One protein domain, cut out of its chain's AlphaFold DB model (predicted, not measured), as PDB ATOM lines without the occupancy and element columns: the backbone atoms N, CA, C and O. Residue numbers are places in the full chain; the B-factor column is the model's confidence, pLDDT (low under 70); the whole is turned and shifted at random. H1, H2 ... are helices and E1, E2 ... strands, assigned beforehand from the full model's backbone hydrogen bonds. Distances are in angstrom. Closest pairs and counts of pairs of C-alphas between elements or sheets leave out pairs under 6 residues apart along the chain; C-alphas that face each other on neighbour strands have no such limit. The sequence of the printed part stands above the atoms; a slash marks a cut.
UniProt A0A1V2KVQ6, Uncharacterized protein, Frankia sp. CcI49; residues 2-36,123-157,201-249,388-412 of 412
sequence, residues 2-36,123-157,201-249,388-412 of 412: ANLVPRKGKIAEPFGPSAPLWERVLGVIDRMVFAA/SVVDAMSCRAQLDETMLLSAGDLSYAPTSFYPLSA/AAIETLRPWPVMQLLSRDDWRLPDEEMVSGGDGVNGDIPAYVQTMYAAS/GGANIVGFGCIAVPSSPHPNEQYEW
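What this domain is: This is residues 2 to 36, 123 to 157, 201 to 249 and 388 to 412 of the 412 residues of an uncharacterized protein of Frankia sp. CcI49 (UniProt A0A1V2KVQ6). With little regular structure, this elongated model has a three-stranded antiparallel sheet, E3-E4-E5, toward one end; long loops and the helix pair H1 and H2 lie beyond it, with hairpin E1-E2 off to one side. The 144 printed residues hold H1 H2 E1 E2 E3 H3 E4 E5 in order, mixed class, with 55 residues in named elements. It is compact, radius of gyration of the C-alphas 16.1 A, spanning 59 by 34 by 29 A.

Where its parts are: E4 is residues 240 to 249, 26.1 A; E5 391 to 399, 24.1 A, ending at C-alpha (182.899, 188.949, 152.982); E3 201 to 206. H1 is 21 to 29, from C-alpha (192.119, 196.316, 160.780); H2 124 to 134, 15.1 A; H3 212 to 215; E1 140 to 142; E2 145 to 147.

How they stand to each other: E4 bends by 58 degrees at residue 243; N 203 and O 245 of E3 and E4, and N 246 and O 394 of E4 and E5, are 2.8 A apart, within hydrogen-bond range. H1 and H2 touch, C-alphas of Leu 26 and Arg 131 closest at 6.2 A. H3 is near H1. Every O i to N i+4 pair in H1 and H2 is within range.

The domain as a whole: Cuts leave C-alpha gaps of 11.4 A after 36, 6.5 A after 157 and 7.6 A after 249. H3 to E4 is long. Thirteen residues are under 70.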
ATOM      1  N   ALA A   2     188.364 204.121 157.947       59.16
ATOM      2  CA  ALA A   2     188.103 202.853 157.242       59.16
ATOM      3  C   ALA A   2     188.897 201.647 157.789       59.16
ATOM      4  O   ALA A   2     188.823 200.561 157.220       59.16
ATOM      5  N   ASN A   3     189.664 201.816 158.869       72.31
ATOM      6  CA  ASN A   3     190.554 200.784 159.415       72.31
ATOM      7  C   ASN A   3     189.900 200.031 160.588       72.31
ATOM      8  O   ASN A   3     190.522 199.856 161.627       72.31
ATOM      9  N   LEU A   4     188.645 199.606 160.427       81.00
ATOM     10  CA  LEU A   4     187.903 198.807 161.412       81.00
ATOM     11  C   LEU A   4     187.573 197.422 160.849       81.00
ATOM     12  O   LEU A   4     187.625 197.223 159.633       81.00
ATOM     13  N   VAL A   5     187.198 196.490 161.723       84.25
ATOM     14  CA  VAL A   5     186.730 195.149 161.344       84.25
ATOM     15  C   VAL A   5     185.195 195.130 161.315       84.25
ATOM     16  O   VAL A   5     184.566 195.048 162.375       84.25
ATOM     17  N   PRO A   6     184.552 195.234 160.136       85.62
ATOM     18  CA  PRO A   6     183.099 195.236 160.051       85.62
ATOM     19  C   PRO A   6     182.536 193.830 160.269       85.62
ATOM     20  O   PRO A   6     183.162 192.830 159.926       85.62
ATOM     21  N   ARG A   7     181.305 193.757 160.780       86.75
ATOM     22  CA  ARG A   7     180.517 192.521 160.841       86.75
ATOM     23  C   ARG A   7     179.162 192.759 160.194       86.75
ATOM     24  O   ARG A   7     178.487 193.739 160.505       86.75
ATOM     25  N   LYS A   8     178.756 191.861 159.300       84.12
ATOM     26  CA  LYS A   8     177.464 191.923 158.617       84.12
ATOM     27  C   LYS A   8     176.333 191.969 159.649       84.12
ATOM     28  O   LYS A   8     176.312 191.190 160.598       84.12
ATOM     29  N   GLY A   9     175.406 192.904 159.458       78.81
ATOM     30  CA  GLY A   9     174.262 193.104 160.351       78.81
ATOM     31  C   GLY A   9     174.587 193.795 161.682       78.81
ATOM     32  O   GLY A   9     173.693 193.924 162.513       78.81
ATOM     33  N   LYS A  10     175.829 194.251 161.902       80.50
ATOM     34  CA  LYS A  10     176.204 195.064 163.065       80.50
ATOM     35  C   LYS A  10     176.557 196.485 162.643       80.50
ATOM     36  O   LYS A  10     177.040 196.717 161.536       80.50
ATOM     37  N   ILE A  11     176.319 197.433 163.545       78.75
ATOM     38  CA  ILE A  11     176.776 198.813 163.374       78.75
ATOM     39  C   ILE A  11     178.307 198.800 163.397       78.75
ATOM     40  O   ILE A  11     178.915 198.142 164.240       78.75
ATOM     41  N   ALA A  12     178.931 199.484 162.439       73.44
ATOM     42  CA  ALA A  12     180.378 199.618 162.407       73.44
ATOM     43  C   ALA A  12     180.831 200.526 163.557       73.44
ATOM     44  O   ALA A  12     180.381 201.666 163.660       73.44
ATOM     45  N   GLU A  13     181.732 200.027 164.398       69.69
ATOM     46  CA  GLU A  13     182.284 200.767 165.535       69.69
ATOM     47  C   GLU A  13     183.721 201.213 165.209       69.69
ATOM     48  O   GLU A  13     184.664 200.457 165.430       69.69
ATOM     49  N   PRO A  14     183.930 202.426 164.658       59.12
ATOM     50  CA  PRO A  14     185.258 202.900 164.250       59.12
ATOM     51  C   PRO A  14     186.224 203.153 165.417       59.12
ATOM     52  O   PRO A  14     187.424 203.251 165.184       59.12
ATOM     53  N   PHE A  15     185.703 203.261 166.642       55.50
ATOM     54  CA  PHE A  15     186.456 203.498 167.881       55.50
ATOM     55  C   PHE A  15     186.092 202.483 168.972       55.50
ATOM     56  O   PHE A  15     186.213 202.771 170.161       55.50
ATOM     57  N   GLY A  16     185.570 201.319 168.573       61.91
ATOM     58  CA  GLY A  16     185.333 200.232 169.516       61.91
ATOM     59  C   GLY A  16     186.653 199.732 170.119       61.91
ATOM     60  O   GLY A  16     187.726 200.017 169.586       61.91
ATOM     61  N   PRO A  17     186.608 198.920 171.187       54.69
ATOM     62  CA  PRO A  17     187.801 198.295 171.772       54.69
ATOM     63  C   PRO A  17     188.509 197.306 170.821       54.69
ATOM     64  O   PRO A  17     189.501 196.678 171.186       54.69
ATOM     65  N   SER A  18     187.996 197.110 169.605       66.62
ATOM     66  CA  SER A  18     188.639 196.317 168.567       66.62
ATOM     67  C   SER A  18     189.857 197.045 167.994       66.62
ATOM     68  O   SER A  18     189.717 198.145 167.465       66.62
ATOM     69  N   ALA A  19     191.017 196.382 168.025       77.12
ATOM     70  CA  ALA A  19     192.221 196.818 167.320       77.12
ATOM     71  C   ALA A  19     191.946 197.185 165.841       77.12
ATOM     72  O   ALA A  19     191.087 196.547 165.211       77.12
ATOM     73  N   PRO A  20     192.673 198.172 165.280       85.50
ATOM     74  CA  PRO A  20     192.649 198.512 163.865       85.50
ATOM     75  C   PRO A  20     192.751 197.295 162.944       85.50
ATOM     76  O   PRO A  20     193.425 196.309 163.236       85.50
ATOM     77  N   LEU A  21     192.121 197.394 161.773       87.62
ATOM     78  CA  LEU A  21     192.119 196.316 160.780       87.62
ATOM     79  C   LEU A  21     193.533 195.828 160.428       87.62
ATOM     80  O   LEU A  21     193.742 194.630 160.285       87.62
ATOM     81  N   TRP A  22     194.495 196.741 160.288       88.94
ATOM     82  CA  TRP A  22     195.868 196.388 159.926       88.94
ATOM     83  C   TRP A  22     196.582 195.600 161.030       88.94
ATOM     84  O   TRP A  22     197.254 194.625 160.717       88.94
ATOM     85  N   GLU A  23     196.359 195.933 162.304       89.88
ATOM     86  CA  GLU A  23     196.888 195.171 163.444       89.88
ATOM     87  C   GLU A  23     196.288 193.767 163.493       89.88
ATOM     88  O   GLU A  23     196.986 192.793 163.751       89.88
ATOM     89  N   ARG A  24     194.987 193.641 163.197       90.56
ATOM     90  CA  ARG A  24     194.322 192.334 163.113       90.56
ATOM     91  C   ARG A  24     194.898 191.484 161.987       90.56
ATOM     92  O   ARG A  24     195.156 190.307 162.204       90.56
ATOM     93  N   VAL A  25     195.125 192.075 160.813       91.94
ATOM     94  CA  VAL A  25     195.765 191.387 159.680       91.94
ATOM     95  C   VAL A  25     197.191 190.968 160.041       91.94
ATOM     96  O   VAL A  25     197.540 189.810 159.834       91.94
ATOM     97  N   LEU A  26     197.986 191.863 160.632       92.31
ATOM     98  CA  LEU A  26     199.352 191.563 161.064       92.31
ATOM     99  C   LEU A  26     199.379 190.433 162.103       92.31
ATOM    100  O   LEU A  26     200.128 189.477 161.940       92.31
ATOM    101  N   GLY A  27     198.493 190.474 163.101       92.69
ATOM    102  CA  GLY A  27     198.376 189.422 164.112       92.69
ATOM    103  C   GLY A  27     197.913 188.070 163.557       92.69
ATOM    104  O   GLY A  27     198.228 187.029 164.130       92.69
ATOM    105  N   VAL A  28     197.179 188.044 162.440       93.56
ATOM    106  CA  VAL A  28     196.918 186.798 161.705       93.56
ATOM    107  C   VAL A  28     198.192 186.324 161.005       93.56
ATOM    108  O   VAL A  28     198.560 185.166 161.175       93.56
ATOM    109  N   ILE A  29     198.885 187.206 160.278       94.56
ATOM    110  CA  ILE A  29     200.115 186.884 159.532       94.56
ATOM    111  C   ILE A  29     201.217 186.353 160.454       94.56
ATOM    112  O   ILE A  29     201.845 185.348 160.134       94.56
ATOM    113  N   ASP A  30     201.420 186.971 161.617       94.62
ATOM    114  CA  ASP A  30     202.438 186.557 162.590       94.62
ATOM    115  C   ASP A  30     202.193 185.154 163.162       94.62
ATOM    116  O   ASP A  30     203.128 184.509 163.639       94.62
ATOM    117  N   ARG A  31     200.946 184.674 163.103       95.31
ATOM    118  CA  ARG A  31     200.544 183.337 163.553       95.31
ATOM    119  C   ARG A  31     200.435 182.325 162.412       95.31
ATOM    120  O   ARG A  31     200.166 181.161 162.690       95.31
ATOM    121  N   MET A  32     200.613 182.729 161.152       95.62
ATOM    122  CA  MET A  32     200.519 181.807 160.019       95.62
ATOM    123  C   MET A  32     201.632 180.758 160.083       95.62
ATOM    124  O   MET A  32     202.819 181.078 160.106       95.62
ATOM    125  N   VAL A  33     201.232 179.491 160.053       95.50
ATOM    126  CA  VAL A  33     202.115 178.351 159.806       95.50
ATOM    127  C   VAL A  33     201.915 177.947 158.356       95.50
ATOM    128  O   VAL A  33     200.800 177.602 157.975       95.50
ATOM    129  N   PHE A  34     202.969 178.012 157.549       94.94
ATOM    130  CA  PHE A  34     202.918 177.655 156.131       94.94
ATOM    131  C   PHE A  34     203.283 176.191 155.925       94.94
ATOM    132  O   PHE A  34     204.116 175.653 156.653       94.94
ATOM    133  N   ALA A  35     202.695 175.572 154.907       92.50
ATOM    134  CA  ALA A  35     203.062 174.233 154.482       92.50
ATOM    135  C   ALA A  35     204.558 174.173 154.124       92.50
ATOM    136  O   ALA A  35     205.050 174.973 153.324       92.50
ATOM    137  N   ALA A  36     205.271 173.182 154.664       86.75
ATOM    138  CA  ALA A  36     206.642 172.864 154.269       86.75
ATOM    139  C   ALA A  36     206.723 172.519 152.772       86.75
ATOM    140  O   ALA A  36     207.702 172.850 152.098       86.75
ATOM    141  N   SER A 123     202.490 181.119 149.538       92.00
ATOM    142  CA  SER A 123     202.077 182.441 149.979       92.00
ATOM    143  C   SER A 123     203.009 183.039 151.036       92.00
ATOM    144  O   SER A 123     202.794 184.166 151.477       92.00
ATOM    145  N   VAL A 124     204.104 182.344 151.373       90.94
ATOM    146  CA  VAL A 124     205.132 182.809 152.320       90.94
ATOM    147  C   VAL A 124     205.688 184.173 151.912       90.94
ATOM    148  O   VAL A 124     205.781 185.076 152.738       90.94
ATOM    149  N   VAL A 125     206.039 184.357 150.634       87.62
ATOM    150  CA  VAL A 125     206.613 185.626 150.148       87.62
ATOM    151  C   VAL A 125     205.585 186.758 150.218       87.62
ATOM    152  O   VAL A 125     205.923 187.864 150.643       87.62
ATOM    153  N   ASP A 126     204.329 186.474 149.863       90.31
ATOM    154  CA  ASP A 126     203.226 187.435 149.960       90.31
ATOM    155  C   ASP A 126     202.988 187.843 151.421       90.31
ATOM    156  O   ASP A 126     202.849 189.030 151.721       90.31
ATOM    157  N   ALA A 127     203.016 186.878 152.345       92.56
ATOM    158  CA  ALA A 127     202.879 187.112 153.776       92.56
ATOM    159  C   ALA A 127     204.050 187.914 154.356       92.56
ATOM    160  O   ALA A 127     203.822 188.861 155.104       92.56
ATOM    161  N   MET A 128     205.295 187.604 153.979       91.44
ATOM    162  CA  MET A 128     206.476 188.370 154.396       91.44
ATOM    163  C   MET A 128     206.437 189.809 153.875       91.44
ATOM    164  O   MET A 128     206.743 190.741 154.616       91.44
ATOM    165  N   SER A 129     206.035 190.001 152.617       90.69
ATOM    166  CA  SER A 129     205.852 191.329 152.024       90.69
ATOM    167  C   SER A 129     204.761 192.114 152.753       90.69
ATOM    168  O   SER A 129     204.972 193.265 153.130       90.69
ATOM    169  N   CYS A 130     203.619 191.476 153.025       91.81
ATOM    170  CA  CYS A 130     202.519 192.084 153.767       91.81
ATOM    171  C   CYS A 130     202.935 192.441 155.203       91.81
ATOM    172  O   CYS A 130     202.688 193.558 155.648       91.81
ATOM    173  N   ARG A 131     203.661 191.550 155.890       92.81
ATOM    174  CA  ARG A 131     204.243 191.808 157.213       92.81
ATOM    175  C   ARG A 131     205.166 193.021 157.196       92.81
ATOM    176  O   ARG A 131     205.014 193.896 158.033       92.81
ATOM    177  N   ALA A 132     206.082 193.105 156.231       91.38
ATOM    178  CA  ALA A 132     207.005 194.233 156.119       91.38
ATOM    179  C   ALA A 132     206.284 195.564 155.838       91.38
ATOM    180  O   ALA A 132     206.695 196.602 156.344       91.38
ATOM    181  N   GLN A 133     205.200 195.546 155.056       90.25
ATOM    182  CA  GLN A 133     204.378 196.737 154.794       90.25
ATOM    183  C   GLN A 133     203.541 197.174 156.000       90.25
ATOM    184  O   GLN A 133     203.176 198.344 156.094       90.25
ATOM    185  N   LEU A 134     203.194 196.231 156.877       91.12
ATOM    186  CA  LEU A 134     202.400 196.460 158.082       91.12
ATOM    187  C   LEU A 134     203.242 196.620 159.347       91.12
ATOM    188  O   LEU A 134     202.679 196.870 160.410       91.12
ATOM    189  N   ASP A 135     204.561 196.493 159.232       90.06
ATOM    190  CA  ASP A 135     205.485 196.768 160.318       90.06
ATOM    191  C   ASP A 135     205.344 198.228 160.753       90.06
ATOM    192  O   ASP A 135     205.367 199.143 159.927       90.06
ATOM    193  N   GLU A 136     205.202 198.445 162.059       87.00
ATOM    194  CA  GLU A 136     204.923 199.762 162.623       87.00
ATOM    195  C   GLU A 136     205.977 200.807 162.224       87.00
ATOM    196  O   GLU A 136     205.638 201.968 162.008       87.00
ATOM    197  N   THR A 137     207.237 200.395 162.030       87.81
ATOM    198  CA  THR A 137     208.323 201.301 161.620       87.81
ATOM    199  C   THR A 137     208.197 201.795 160.179       87.81
ATOM    200  O   THR A 137     208.782 202.820 159.826       87.81
ATOM    201  N   MET A 138     207.432 201.080 159.350       86.88
ATOM    202  CA  MET A 138     207.163 201.412 157.950       86.88
ATOM    203  C   MET A 138     205.822 202.131 157.767       86.88
ATOM    204  O   MET A 138     205.547 202.660 156.684       86.88
ATOM    205  N   LEU A 139     204.976 202.153 158.801       89.12
ATOM    206  CA  LEU A 139     203.687 202.828 158.755       89.12
ATOM    207  C   LEU A 139     203.845 204.347 158.770       89.12
ATOM    208  O   LEU A 139     204.805 204.917 159.283       89.12
ATOM    209  N   LEU A 140     202.845 205.023 158.209       86.25
ATOM    210  CA  LEU A 140     202.748 206.466 158.345       86.25
ATOM    211  C   LEU A 140     202.348 206.798 159.784       86.25
ATOM    212  O   LEU A 140     201.449 206.168 160.340       86.25
ATOM    213  N   SER A 141     202.965 207.826 160.358       85.75
ATOM    214  CA  SER A 141     202.627 208.317 161.696       85.75
ATOM    215  C   SER A 141     201.971 209.693 161.618       85.75
ATOM    216  O   SER A 141     202.387 210.564 160.848       85.75
ATOM    217  N   ALA A 142     200.930 209.903 162.419       82.19
ATOM    218  CA  ALA A 142     200.298 211.199 162.639       82.19
ATOM    219  C   ALA A 142     200.259 211.482 164.146       82.19
ATOM    220  O   ALA A 142     199.357 211.030 164.851       82.19
ATOM    221  N   GLY A 143     201.259 212.217 164.642       84.88
ATOM    222  CA  GLY A 143     201.508 212.319 166.082       84.88
ATOM    223  C   GLY A 143     201.983 210.974 166.631       84.88
ATOM    224  O   GLY A 143     202.833 210.337 166.017       84.88
ATOM    225  N   ASP A 144     201.382 210.528 167.732       82.19
ATOM    226  CA  ASP A 144     201.713 209.256 168.395       82.19
ATOM    227  C   ASP A 144     200.969 208.045 167.796       82.19
ATOM    228  O   ASP A 144     200.982 206.957 168.366       82.19
ATOM    229  N   LEU A 145     200.263 208.232 166.674       81.19
ATOM    230  CA  LEU A 145     199.443 207.195 166.052       81.19
ATOM    231  C   LEU A 145     200.055 206.727 164.733       81.19
ATOM    232  O   LEU A 145     200.108 207.485 163.759       81.19
ATOM    233  N   SER A 146     200.442 205.456 164.694       84.81
ATOM    234  CA  SER A 146     200.817 204.730 163.479       84.81
ATOM    235  C   SER A 146     199.562 204.254 162.742       84.81
ATOM    236  O   SER A 146     198.594 203.790 163.351       84.81
ATOM    237  N   TYR A 147     199.539 204.378 161.416       86.31
ATOM    238  CA  TYR A 147     198.408 203.929 160.614       86.31
ATOM    239  C   TYR A 147     198.826 203.367 159.257       86.31
ATOM    240  O   TYR A 147     199.665 203.911 158.540       86.31
ATOM    241  N   ALA A 148     198.136 202.301 158.857       88.44
ATOM    242  CA  ALA A 148     198.222 201.783 157.504       88.44
ATOM    243  C   ALA A 148     197.401 202.664 156.536       88.44
ATOM    244  O   ALA A 148     196.205 202.905 156.784       88.44
ATOM    245  N   PRO A 149     198.011 203.171 155.445       85.69
ATOM    246  CA  PRO A 149     197.378 204.139 154.558       85.69
ATOM    247  C   PRO A 149     196.175 203.524 153.843       85.69
ATOM    248  O   PRO A 149     196.304 202.540 153.123       85.69
ATOM    249  N   THR A 150     194.997 204.119 154.007       85.38
ATOM    250  CA  THR A 150     193.813 203.797 153.200       85.38
ATOM    251  C   THR A 150     193.475 205.016 152.364       85.38
ATOM    252  O   THR A 150     193.121 206.061 152.913       85.38
ATOM    253  N   SER A 151     193.604 204.890 151.048       85.25
ATOM    254  CA  SER A 151     193.236 205.931 150.097       85.25
ATOM    255  C   SER A 151     191.832 205.684 149.550       85.25
ATOM    256  O   SER A 151     191.210 204.643 149.764       85.25
ATOM    257  N   PHE A 152     191.297 206.684 148.871       82.88
ATOM    258  CA  PHE A 152     190.007 206.628 148.205       82.88
ATOM    259  C   PHE A 152     190.135 207.311 146.851       82.88
ATOM    260  O   PHE A 152     190.941 208.232 146.700       82.88
ATOM    261  N   TYR A 153     189.364 206.866 145.859       75.69
ATOM    262  CA  TYR A 153     189.351 207.536 144.558       75.69
ATOM    263  C   TYR A 153     188.698 208.926 144.697       75.69
ATOM    264  O   TYR A 153     187.525 209.014 145.064       75.69
ATOM    265  N   PRO A 154     189.434 210.024 144.432       59.41
ATOM    266  CA  PRO A 154     189.027 211.363 144.861       59.41
ATOM    267  C   PRO A 154     187.897 211.974 144.028       59.41
ATOM    268  O   PRO A 154     187.202 212.851 144.535       59.41
ATOM    269  N   LEU A 155     187.666 211.518 142.788       62.62
ATOM    270  CA  LEU A 155     186.640 212.123 141.926       62.62
ATOM    271  C   LEU A 155     185.235 211.993 142.530       62.62
ATOM    272  O   LEU A 155     184.491 212.964 142.553       62.62
ATOM    273  N   SER A 156     184.903 210.823 143.080       64.81
ATOM    274  CA  SER A 156     183.548 210.517 143.554       64.81
ATOM    275  C   SER A 156     183.127 211.306 144.797       64.81
ATOM    276  O   SER A 156     181.945 211.423 145.091       64.81
ATOM    277  N   ALA A 157     184.088 211.811 145.573       68.06
ATOM    278  CA  ALA A 157     183.807 212.575 146.787       68.06
ATOM    279  C   ALA A 157     183.977 214.084 146.574       68.06
ATOM    280  O   ALA A 157     183.231 214.861 147.164       68.06
ATOM    281  N   ALA A 201     177.154 209.616 147.655       90.19
ATOM    282  CA  ALA A 201     178.246 209.126 146.835       90.19
ATOM    283  C   ALA A 201     178.782 207.809 147.404       90.19
ATOM    284  O   ALA A 201     178.919 207.637 148.619       90.19
ATOM    285  N   ALA A 202     179.090 206.874 146.505       89.88
ATOM    286  CA  ALA A 202     179.836 205.667 146.825       89.88
ATOM    287  C   ALA A 202     181.326 205.941 146.597       89.88
ATOM    288  O   ALA A 202     181.747 206.266 145.488       89.88
ATOM    289  N   ILE A 203     182.114 205.832 147.659       88.19
ATOM    290  CA  ILE A 203     183.544 206.125 147.672       88.19
ATOM    291  C   ILE A 203     184.290 204.800 147.773       88.19
ATOM    292  O   ILE A 203     184.278 204.151 148.820       88.19
ATOM    293  N   GLU A 204     184.943 204.387 146.691       88.94
ATOM    294  CA  GLU A 204     185.779 203.186 146.693       88.94
ATOM    295  C   GLU A 204     187.020 203.401 147.565       88.94
ATOM    296  O   GLU A 204     187.750 204.386 147.410       88.94
ATOM    297  N   THR A 205     187.262 202.467 148.483       86.62
ATOM    298  CA  THR A 205     188.458 202.439 149.324       86.62
ATOM    299  C   THR A 205     189.531 201.586 148.674       86.62
ATOM    300  O   THR A 205     189.281 200.445 148.282       86.62
ATOM    301  N   LEU A 206     190.739 202.123 148.625       86.94
ATOM    302  CA  LEU A 206     191.937 201.444 148.172       86.94
ATOM    303  C   LEU A 206     192.865 201.249 149.363       86.94
ATOM    304  O   LEU A 206     193.192 202.198 150.079       86.94
ATOM    305  N   ARG A 207     193.325 200.015 149.560       86.94
ATOM    306  CA  ARG A 207     194.368 199.720 150.540       86.94
ATOM    307  C   ARG A 207     195.497 198.980 149.837       86.94
ATOM    308  O   ARG A 207     195.236 197.925 149.266       86.94
ATOM    309  N   PRO A 208     196.727 199.510 149.866       84.81
ATOM    310  CA  PRO A 208     197.868 198.838 149.259       84.81
ATOM    311  C   PRO A 208     198.385 197.662 150.102       84.81
ATOM    312  O   PRO A 208     199.181 196.886 149.592       84.81
ATOM    313  N   TRP A 209     197.952 197.537 151.364       81.56
ATOM    314  CA  TRP A 209     198.634 196.729 152.381       81.56
ATOM    315  C   TRP A 209     198.024 195.362 152.748       81.56
ATOM    316  O   TRP A 209     198.786 194.544 153.251       81.56
ATOM    317  N   PRO A 210     196.738 195.016 152.511       73.94
ATOM    318  CA  PRO A 210     196.281 193.638 152.667       73.94
ATOM    319  C   PRO A 210     195.999 192.996 151.304       73.94
ATOM    320  O   PRO A 210     195.075 193.385 150.583       73.94
ATOM    321  N   VAL A 211     196.756 191.951 150.980       76.62
ATOM    322  CA  VAL A 211     196.451 191.072 149.849       76.62
ATOM    323  C   VAL A 211     195.332 190.138 150.303       76.62
ATOM    324  O   VAL A 211     195.589 189.101 150.898       76.62
ATOM    325  N   MET A 212     194.066 190.496 150.065       83.56
ATOM    326  CA  MET A 212     192.918 189.643 150.432       83.56
ATOM    327  C   MET A 212     193.029 188.223 149.859       83.56
ATOM    328  O   MET A 212     192.504 187.273 150.433       83.56
ATOM    329  N   GLN A 213     193.750 188.076 148.747       87.88
ATOM    330  CA  GLN A 213     194.069 186.795 148.133       87.88
ATOM    331  C   GLN A 213     194.923 185.910 149.050       87.88
ATOM    332  O   GLN A 213     194.740 184.699 149.008       87.88
ATOM    333  N   LEU A 214     195.785 186.479 149.907       91.88
ATOM    334  CA  LEU A 214     196.567 185.740 150.908       91.88
ATOM    335  C   LEU A 214     195.642 184.963 151.849       91.88
ATOM    336  O   LEU A 214     195.832 183.769 152.049       91.88
ATOM    337  N   LEU A 215     194.578 185.606 152.342       91.44
ATOM    338  CA  LEU A 215     193.618 184.957 153.241       91.44
ATOM    339  C   LEU A 215     192.848 183.813 152.566       91.44
ATOM    340  O   LEU A 215     192.373 182.918 153.247       91.44
ATOM    341  N   SER A 216     192.736 183.819 151.235       91.44
ATOM    342  CA  SER A 216     192.088 182.736 150.482       91.44
ATOM    343  C   SER A 216     193.012 181.572 150.119       91.44
ATOM    344  O   SER A 216     192.551 180.621 149.490       91.44
ATOM    345  N   ARG A 217     194.309 181.658 150.442       93.56
ATOM    346  CA  ARG A 217     195.266 180.589 150.145       93.56
ATOM    347  C   ARG A 217     195.071 179.396 151.075       93.56
ATOM    348  O   ARG A 217     194.607 179.532 152.202       93.56
ATOM    349  N   ASP A 218     195.438 178.235 150.557       94.44
ATOM    350  CA  ASP A 218     195.282 176.919 151.172       94.44
ATOM    351  C   ASP A 218     196.599 176.348 151.724       94.44
ATOM    352  O   ASP A 218     196.626 175.245 152.269       94.44
ATOM    353  N   ASP A 219     197.699 177.091 151.595       94.81
ATOM    354  CA  ASP A 219     199.050 176.690 151.992       94.81
ATOM    355  C   ASP A 219     199.497 177.271 153.341       94.81
ATOM    356  O   ASP A 219     200.671 177.181 153.698       94.81
ATOM    357  N   TRP A 220     198.571 177.855 154.100       95.69
ATOM    358  CA  TRP A 220     198.798 178.293 155.474       95.69
ATOM    359  C   TRP A 220     197.654 177.868 156.405       95.69
ATOM    360  O   TRP A 220     196.511 177.670 155.985       95.69
ATOM    361  N   ARG A 221     197.973 177.727 157.691       95.94
ATOM    362  CA  ARG A 221     197.029 177.438 158.778       95.94
ATOM    363  C   ARG A 221     197.372 178.248 160.022       95.94
ATOM    364  O   ARG A 221     198.452 178.830 160.108       95.94
ATOM    365  N   LEU A 222     196.465 178.259 160.994       95.44
ATOM    366  CA  LEU A 222     196.759 178.727 162.348       95.44
ATOM    367  C   LEU A 222     197.064 177.528 163.269       95.44
ATOM    368  O   LEU A 222     196.462 176.471 163.069       95.44
ATOM    369  N   PRO A 223     197.964 177.666 164.264       90.31
ATOM    370  CA  PRO A 223     198.346 176.584 165.179       90.31
ATOM    371  C   PRO A 223     197.170 175.936 165.923       90.31
ATOM    372  O   PRO A 223     197.174 174.725 166.118       90.31
ATOM    373  N   ASP A 224     196.167 176.734 166.290       88.81
ATOM    374  CA  ASP A 224     195.018 176.314 167.102       88.81
ATOM    375  C   ASP A 224     193.755 176.027 166.261       88.81
ATOM    376  O   ASP A 224     192.654 175.955 166.803       88.81
ATOM    377  N   GLU A 225     193.892 175.934 164.929       83.06
ATOM    378  CA  GLU A 225     192.768 175.826 163.974       83.06
ATOM    379  C   GLU A 225     191.719 176.947 164.129       83.06
ATOM    380  O   GLU A 225     190.555 176.814 163.748       83.06
ATOM    381  N   GLU A 226     192.141 178.088 164.683       90.81
ATOM    382  CA  GLU A 226     191.293 179.261 164.830       90.81
ATOM    383  C   GLU A 226     190.785 179.755 163.471       90.81
ATOM    384  O   GLU A 226     191.484 179.745 162.455       90.81
ATOM    385  N   MET A 227     189.546 180.237 163.468       92.38
ATOM    386  CA  MET A 227     188.898 180.756 162.273       92.38
ATOM    387  C   MET A 227     189.162 182.258 162.126       92.38
ATOM    388  O   MET A 227     188.667 183.078 162.904       92.38
ATOM    389  N   VAL A 228     189.867 182.634 161.061       93.38
ATOM    390  CA  VAL A 228     190.060 184.034 160.659       93.38
ATOM    391  C   VAL A 228     188.781 184.598 160.044       93.38
ATOM    392  O   VAL A 228     188.379 185.710 160.376       93.38
ATOM    393  N   SER A 229     188.096 183.831 159.200       94.25
ATOM    394  CA  SER A 229     186.792 184.194 158.639       94.25
ATOM    395  C   SER A 229     185.957 182.948 158.369       94.25
ATOM    396  O   SER A 229     186.485 181.937 157.920       94.25
ATOM    397  N   GLY A 230     184.644 183.033 158.584       93.06
ATOM    398  CA  GLY A 230     183.686 181.982 158.221       93.06
ATOM    399  C   GLY A 230     183.119 182.095 156.802       93.06
ATOM    400  O   GLY A 230     182.258 181.306 156.427       93.06
ATOM    401  N   GLY A 231     183.525 183.094 156.007       93.12
ATOM    402  CA  GLY A 231     182.978 183.309 154.655       93.12
ATOM    403  C   GLY A 231     181.570 183.919 154.610       93.12
ATOM    404  O   GLY A 231     181.066 184.235 153.534       93.12
ATOM    405  N   ASP A 232     180.929 184.121 155.760       92.38
ATOM    406  CA  ASP A 232     179.556 184.622 155.892       92.38
ATOM    407  C   ASP A 232     179.469 186.133 156.177       92.38
ATOM    408  O   ASP A 232     178.379 186.721 156.186       92.38
ATOM    409  N   GLY A 233     180.618 186.781 156.399       90.44
ATOM    410  CA  GLY A 233     180.705 188.184 156.793       90.44
ATOM    411  C   GLY A 233     180.371 188.445 158.264       90.44
ATOM    412  O   GLY A 233     180.289 189.607 158.663       90.44
ATOM    413  N   VAL A 234     180.166 187.406 159.076       90.25
ATOM    414  CA  VAL A 234     179.733 187.500 160.478       90.25
ATOM    415  C   VAL A 234     180.778 186.917 161.425       90.25
ATOM    416  O   VAL A 234     181.114 187.563 162.426       90.25
ATOM    417  N   ASN A 235     181.289 185.725 161.117       91.06
ATOM    418  CA  ASN A 235     182.111 184.913 162.010       91.06
ATOM    419  C   ASN A 235     183.611 184.990 161.680       91.06
ATOM    420  O   ASN A 235     183.992 185.092 160.517       91.06
ATOM    421  N   GLY A 236     184.450 184.915 162.719       90.69
ATOM    422  CA  GLY A 236     185.911 185.014 162.629       90.69
ATOM    423  C   GLY A 236     186.480 186.339 163.146       90.69
ATOM    424  O   GLY A 236     185.730 187.252 163.533       90.69
ATOM    425  N   ASP A 237     187.808 186.416 163.168       89.50
ATOM    426  CA  ASP A 237     188.592 187.598 163.550       89.50
ATOM    427  C   ASP A 237     188.494 188.728 162.522       89.50
ATOM    428  O   ASP A 237     188.378 189.894 162.898       89.50
ATOM    429  N   ILE A 238     188.489 188.386 161.231       91.50
ATOM    430  CA  ILE A 238     188.375 189.305 160.093       91.50
ATOM    431  C   ILE A 238     187.262 188.791 159.158       91.50
ATOM    432  O   ILE A 238     187.534 188.298 158.067       91.50
ATOM    433  N   PRO A 239     185.985 188.884 159.568       90.19
ATOM    434  CA  PRO A 239     184.869 188.283 158.835       90.19
ATOM    435  C   PRO A 239     184.541 189.010 157.526       90.19
ATOM    436  O   PRO A 239     184.078 188.412 156.555       90.19
ATOM    437  N   ALA A 240     184.738 190.326 157.489       90.19
ATOM    438  CA  ALA A 240     184.458 191.153 156.327       90.19
ATOM    439  C   ALA A 240     185.457 192.306 156.230       90.19
ATOM    440  O   ALA A 240     186.143 192.656 157.190       90.19
ATOM    441  N   TYR A 241     185.508 192.912 155.052       87.69
ATOM    442  CA  TYR A 241     186.428 193.984 154.725       87.69
ATOM    443  C   TYR A 241     185.686 195.114 154.013       87.69
ATOM    444  O   TYR A 241     184.963 194.879 153.044       87.69
ATOM    445  N   VAL A 242     185.845 196.348 154.491       88.56
ATOM    446  CA  VAL A 242     185.197 197.527 153.893       88.56
ATOM    447  C   VAL A 242     185.823 197.806 152.529       88.56
ATOM    448  O   VAL A 242     187.003 198.118 152.485       88.56
ATOM    449  N   GLN A 243     185.062 197.743 151.440       89.00
ATOM    450  CA  GLN A 243     185.522 198.110 150.091       89.00
ATOM    451  C   GLN A 243     185.014 199.489 149.663       89.00
ATOM    452  O   GLN A 243     185.677 200.186 148.898       89.00
ATOM    453  N   THR A 244     183.851 199.888 150.167       89.56
ATOM    454  CA  THR A 244     183.175 201.120 149.764       89.56
ATOM    455  C   THR A 244     182.711 201.865 151.007       89.56
ATOM    456  O   THR A 244     182.194 201.260 151.943       89.56
ATOM    457  N   MET A 245     182.866 203.182 151.033       88.19
ATOM    458  CA  MET A 245     182.231 204.059 152.017       88.19
ATOM    459  C   MET A 245     181.079 204.791 151.343       88.19
ATOM    460  O   MET A 245     181.230 205.301 150.238       88.19
ATOM    461  N   TYR A 246     179.934 204.868 152.006       88.12
ATOM    462  CA  TYR A 246     178.809 205.665 151.540       88.12
ATOM    463  C   TYR A 246     178.810 206.989 152.288       88.12
ATOM    464  O   TYR A 246     178.642 207.016 153.509       88.12
ATOM    465  N   ALA A 247     179.017 208.079 151.555       88.50
ATOM    466  CA  ALA A 247     178.867 209.430 152.068       88.50
ATOM    467  C   ALA A 247     177.498 209.970 151.662       88.50
ATOM    468  O   ALA A 247     177.065 209.760 150.529       88.50
ATOM    469  N   ALA A 248     176.824 210.668 152.571       89.25
ATOM    470  CA  ALA A 248     175.582 211.362 152.276       89.25
ATOM    471  C   ALA A 248     175.571 212.765 152.884       89.25
ATOM    472  O   ALA A 248     176.142 213.019 153.947       89.25
ATOM    473  N   SER A 249     174.894 213.676 152.192       88.75
ATOM    474  CA  SER A 249     174.661 215.052 152.614       88.75
ATOM    475  C   SER A 249     173.191 215.395 152.408       88.75
ATOM    476  O   SER A 249     172.602 215.076 151.373       88.75
ATOM    477  N   GLY A 388     177.681 222.309 153.878       61.19
ATOM    478  CA  GLY A 388     177.057 221.846 155.126       61.19
ATOM    479  C   GLY A 388     177.694 220.591 155.750       61.19
ATOM    480  O   GLY A 388     177.342 220.231 156.873       61.19
ATOM    481  N   GLY A 389     178.635 219.946 155.053       66.12
ATOM    482  CA  GLY A 389     179.352 218.756 155.503       66.12
ATOM    483  C   GLY A 389     178.710 217.453 155.017       66.12
ATOM    484  O   GLY A 389     177.511 217.224 155.154       66.12
ATOM    485  N   ALA A 390     179.533 216.572 154.453       71.94
ATOM    486  CA  ALA A 390     179.162 215.199 154.136       71.94
ATOM    487  C   ALA A 390     179.416 214.288 155.341       71.94
ATOM    488  O   ALA A 390     180.483 214.347 155.950       71.94
ATOM    489  N   ASN A 391     178.469 213.401 155.648       79.44
ATOM    490  CA  ASN A 391     178.629 212.395 156.695       79.44
ATOM    491  C   ASN A 391     178.827 211.015 156.067       79.44
ATOM    492  O   ASN A 391     178.146 210.666 155.102       79.44
ATOM    493  N   ILE A 392     179.732 210.207 156.624       76.31
ATOM    494  CA  ILE A 392     179.799 208.781 156.283       76.31
ATOM    495  C   ILE A 392     178.602 208.106 156.946       76.31
ATOM    496  O   ILE A 392     178.492 208.096 158.170       76.31
ATOM    497  N   VAL A 393     177.703 207.561 156.133       79.06
ATOM    498  CA  VAL A 393     176.445 206.952 156.589       79.06
ATOM    499  C   VAL A 393     176.455 205.429 156.512       79.06
ATOM    500  O   VAL A 393     175.567 204.784 157.062       79.06
ATOM    501  N   GLY A 394     177.456 204.833 155.859       83.06
ATOM    502  CA  GLY A 394     177.567 203.382 155.785       83.06
ATOM    503  C   GLY A 394     178.837 202.880 155.114       83.06
ATOM    504  O   GLY A 394     179.618 203.643 154.545       83.06
ATOM    505  N   PHE A 395     179.009 201.559 155.158       86.19
ATOM    506  CA  PHE A 395     180.140 200.848 154.573       86.19
ATOM    507  C   PHE A 395     179.649 199.667 153.731       86.19
ATOM    508  O   PHE A 395     178.946 198.788 154.226       86.19
ATOM    509  N   GLY A 396     180.045 199.632 152.461       88.75
ATOM    510  CA  GLY A 396     179.942 198.459 151.603       88.75
ATOM    511  C   GLY A 396     181.102 197.520 151.905       88.75
ATOM    512  O   GLY A 396     182.265 197.908 151.777       88.75
ATOM    513  N   CYS A 397     180.790 196.303 152.342       89.06
ATOM    514  CA  CYS A 397     181.785 195.323 152.762       89.06
ATOM    515  C   CYS A 397     181.755 194.092 151.855       89.06
ATOM    516  O   CYS A 397     180.679 193.634 151.474       89.06
ATOM    517  N   ILE A 398     182.927 193.528 151.577       91.06
ATOM    518  CA  ILE A 398     183.069 192.198 150.981       91.06
ATOM    519  C   ILE A 398     183.292 191.198 152.117       91.06
ATOM    520  O   ILE A 398     184.074 191.467 153.031       91.06
ATOM    521  N   ALA A 399     182.609 190.052 152.072       92.25
ATOM    522  CA  ALA A 399     182.899 188.949 152.982       92.25
ATOM    523  C   ALA A 399     184.304 188.406 152.693       92.25
ATOM    524  O   ALA A 399     184.633 188.110 151.543       92.25
ATOM    525  N   VAL A 400     185.131 188.283 153.728       92.00
ATOM    526  CA  VAL A 400     186.423 187.610 153.580       92.00
ATOM    527  C   VAL A 400     186.127 186.135 153.332       92.00
ATOM    528  O   VAL A 400     185.292 185.594 154.060       92.00
ATOM    529  N   PRO A 401     186.759 185.475 152.344       92.44
ATOM    530  CA  PRO A 401     186.605 184.038 152.145       92.44
ATOM    531  C   PRO A 401     186.802 183.290 153.459       92.44
ATOM    532  O   PRO A 401     187.525 183.770 154.337       92.44
ATOM    533  N   SER A 402     186.162 182.128 153.604       93.06
ATOM    534  CA  SER A 402     186.437 181.297 154.777       93.06
ATOM    535  C   SER A 402     187.959 181.091 154.889       93.06
ATOM    536  O   SER A 402     188.654 181.071 153.880       93.06
ATOM    537  N   SER A 403     188.514 181.170 156.088       92.94
ATOM    538  CA  SER A 403     189.964 181.150 156.287       92.94
ATOM    539  C   SER A 403     190.295 180.837 157.745       92.94
ATOM    540  O   SER A 403     189.587 181.323 158.633       92.94
ATOM    541  N   PRO A 404     191.361 180.066 158.017       93.31
ATOM    542  CA  PRO A 404     192.210 179.373 157.040       93.31
ATOM    543  C   PRO A 404     191.449 178.273 156.269       93.31
ATOM    544  O   PRO A 404     190.419 177.788 156.728       93.31
ATOM    545  N   HIS A 405     191.954 177.899 155.090       92.62
ATOM    546  CA  HIS A 405     191.449 176.781 154.272       92.62
ATOM    547  C   HIS A 405     192.578 175.794 153.961       92.62
ATOM    548  O   HIS A 405     192.931 175.620 152.794       92.62
ATOM    549  N   PRO A 406     193.208 175.193 154.982       92.81
ATOM    550  CA  PRO A 406     194.404 174.399 154.770       92.81
ATOM    551  C   PRO A 406     194.103 173.185 153.888       92.81
ATOM    552  O   PRO A 406     193.150 172.447 154.130       92.81
ATOM    553  N   ASN A 407     194.933 172.955 152.874       92.38
ATOM    554  CA  ASN A 407     194.846 171.741 152.079       92.38
ATOM    555  C   ASN A 407     195.423 170.556 152.871       92.38
ATOM    556  O   ASN A 407     196.608 170.530 153.212       92.38
ATOM    557  N   GLU A 408     194.591 169.549 153.136       92.50
ATOM    558  CA  GLU A 408     194.984 168.326 153.852       92.50
ATOM    559  C   GLU A 408     196.046 167.502 153.107       92.50
ATOM    560  O   GLU A 408     196.720 166.672 153.707       92.50
ATOM    561  N   GLN A 409     196.209 167.724 151.798       90.69
ATOM    562  CA  GLN A 409     197.207 167.038 150.973       90.69
ATOM    563  C   GLN A 409     198.602 167.673 151.052       90.69
ATOM    564  O   GLN A 409     199.535 167.156 150.437       90.69
ATOM    565  N   TYR A 410     198.752 168.805 151.747       90.94
ATOM    566  CA  TYR A 410     200.046 169.451 151.944       90.94
ATOM    567  C   TYR A 410     200.797 168.880 153.146       90.94
ATOM    568  O   TYR A 410     200.217 168.331 154.081       90.94
ATOM    569  N   GLU A 411     202.117 169.026 153.107       88.44
ATOM    570  CA  GLU A 411     203.006 168.703 154.221       88.44
ATOM    571  C   GLU A 411     203.167 169.953 155.097       88.44
ATOM    572  O   GLU A 411     203.539 171.008 154.575       88.44
ATOM    573  N   TRP A 412     202.860 169.846 156.394       90.06
ATOM    574  CA  TRP A 412     202.698 170.969 157.329       90.06
ATOM    575  C   TRP A 412     203.729 171.021 158.448       90.06
ATOM    576  O   TRP A 412     204.083 169.943 158.974       90.06
TER     577      TRP A 412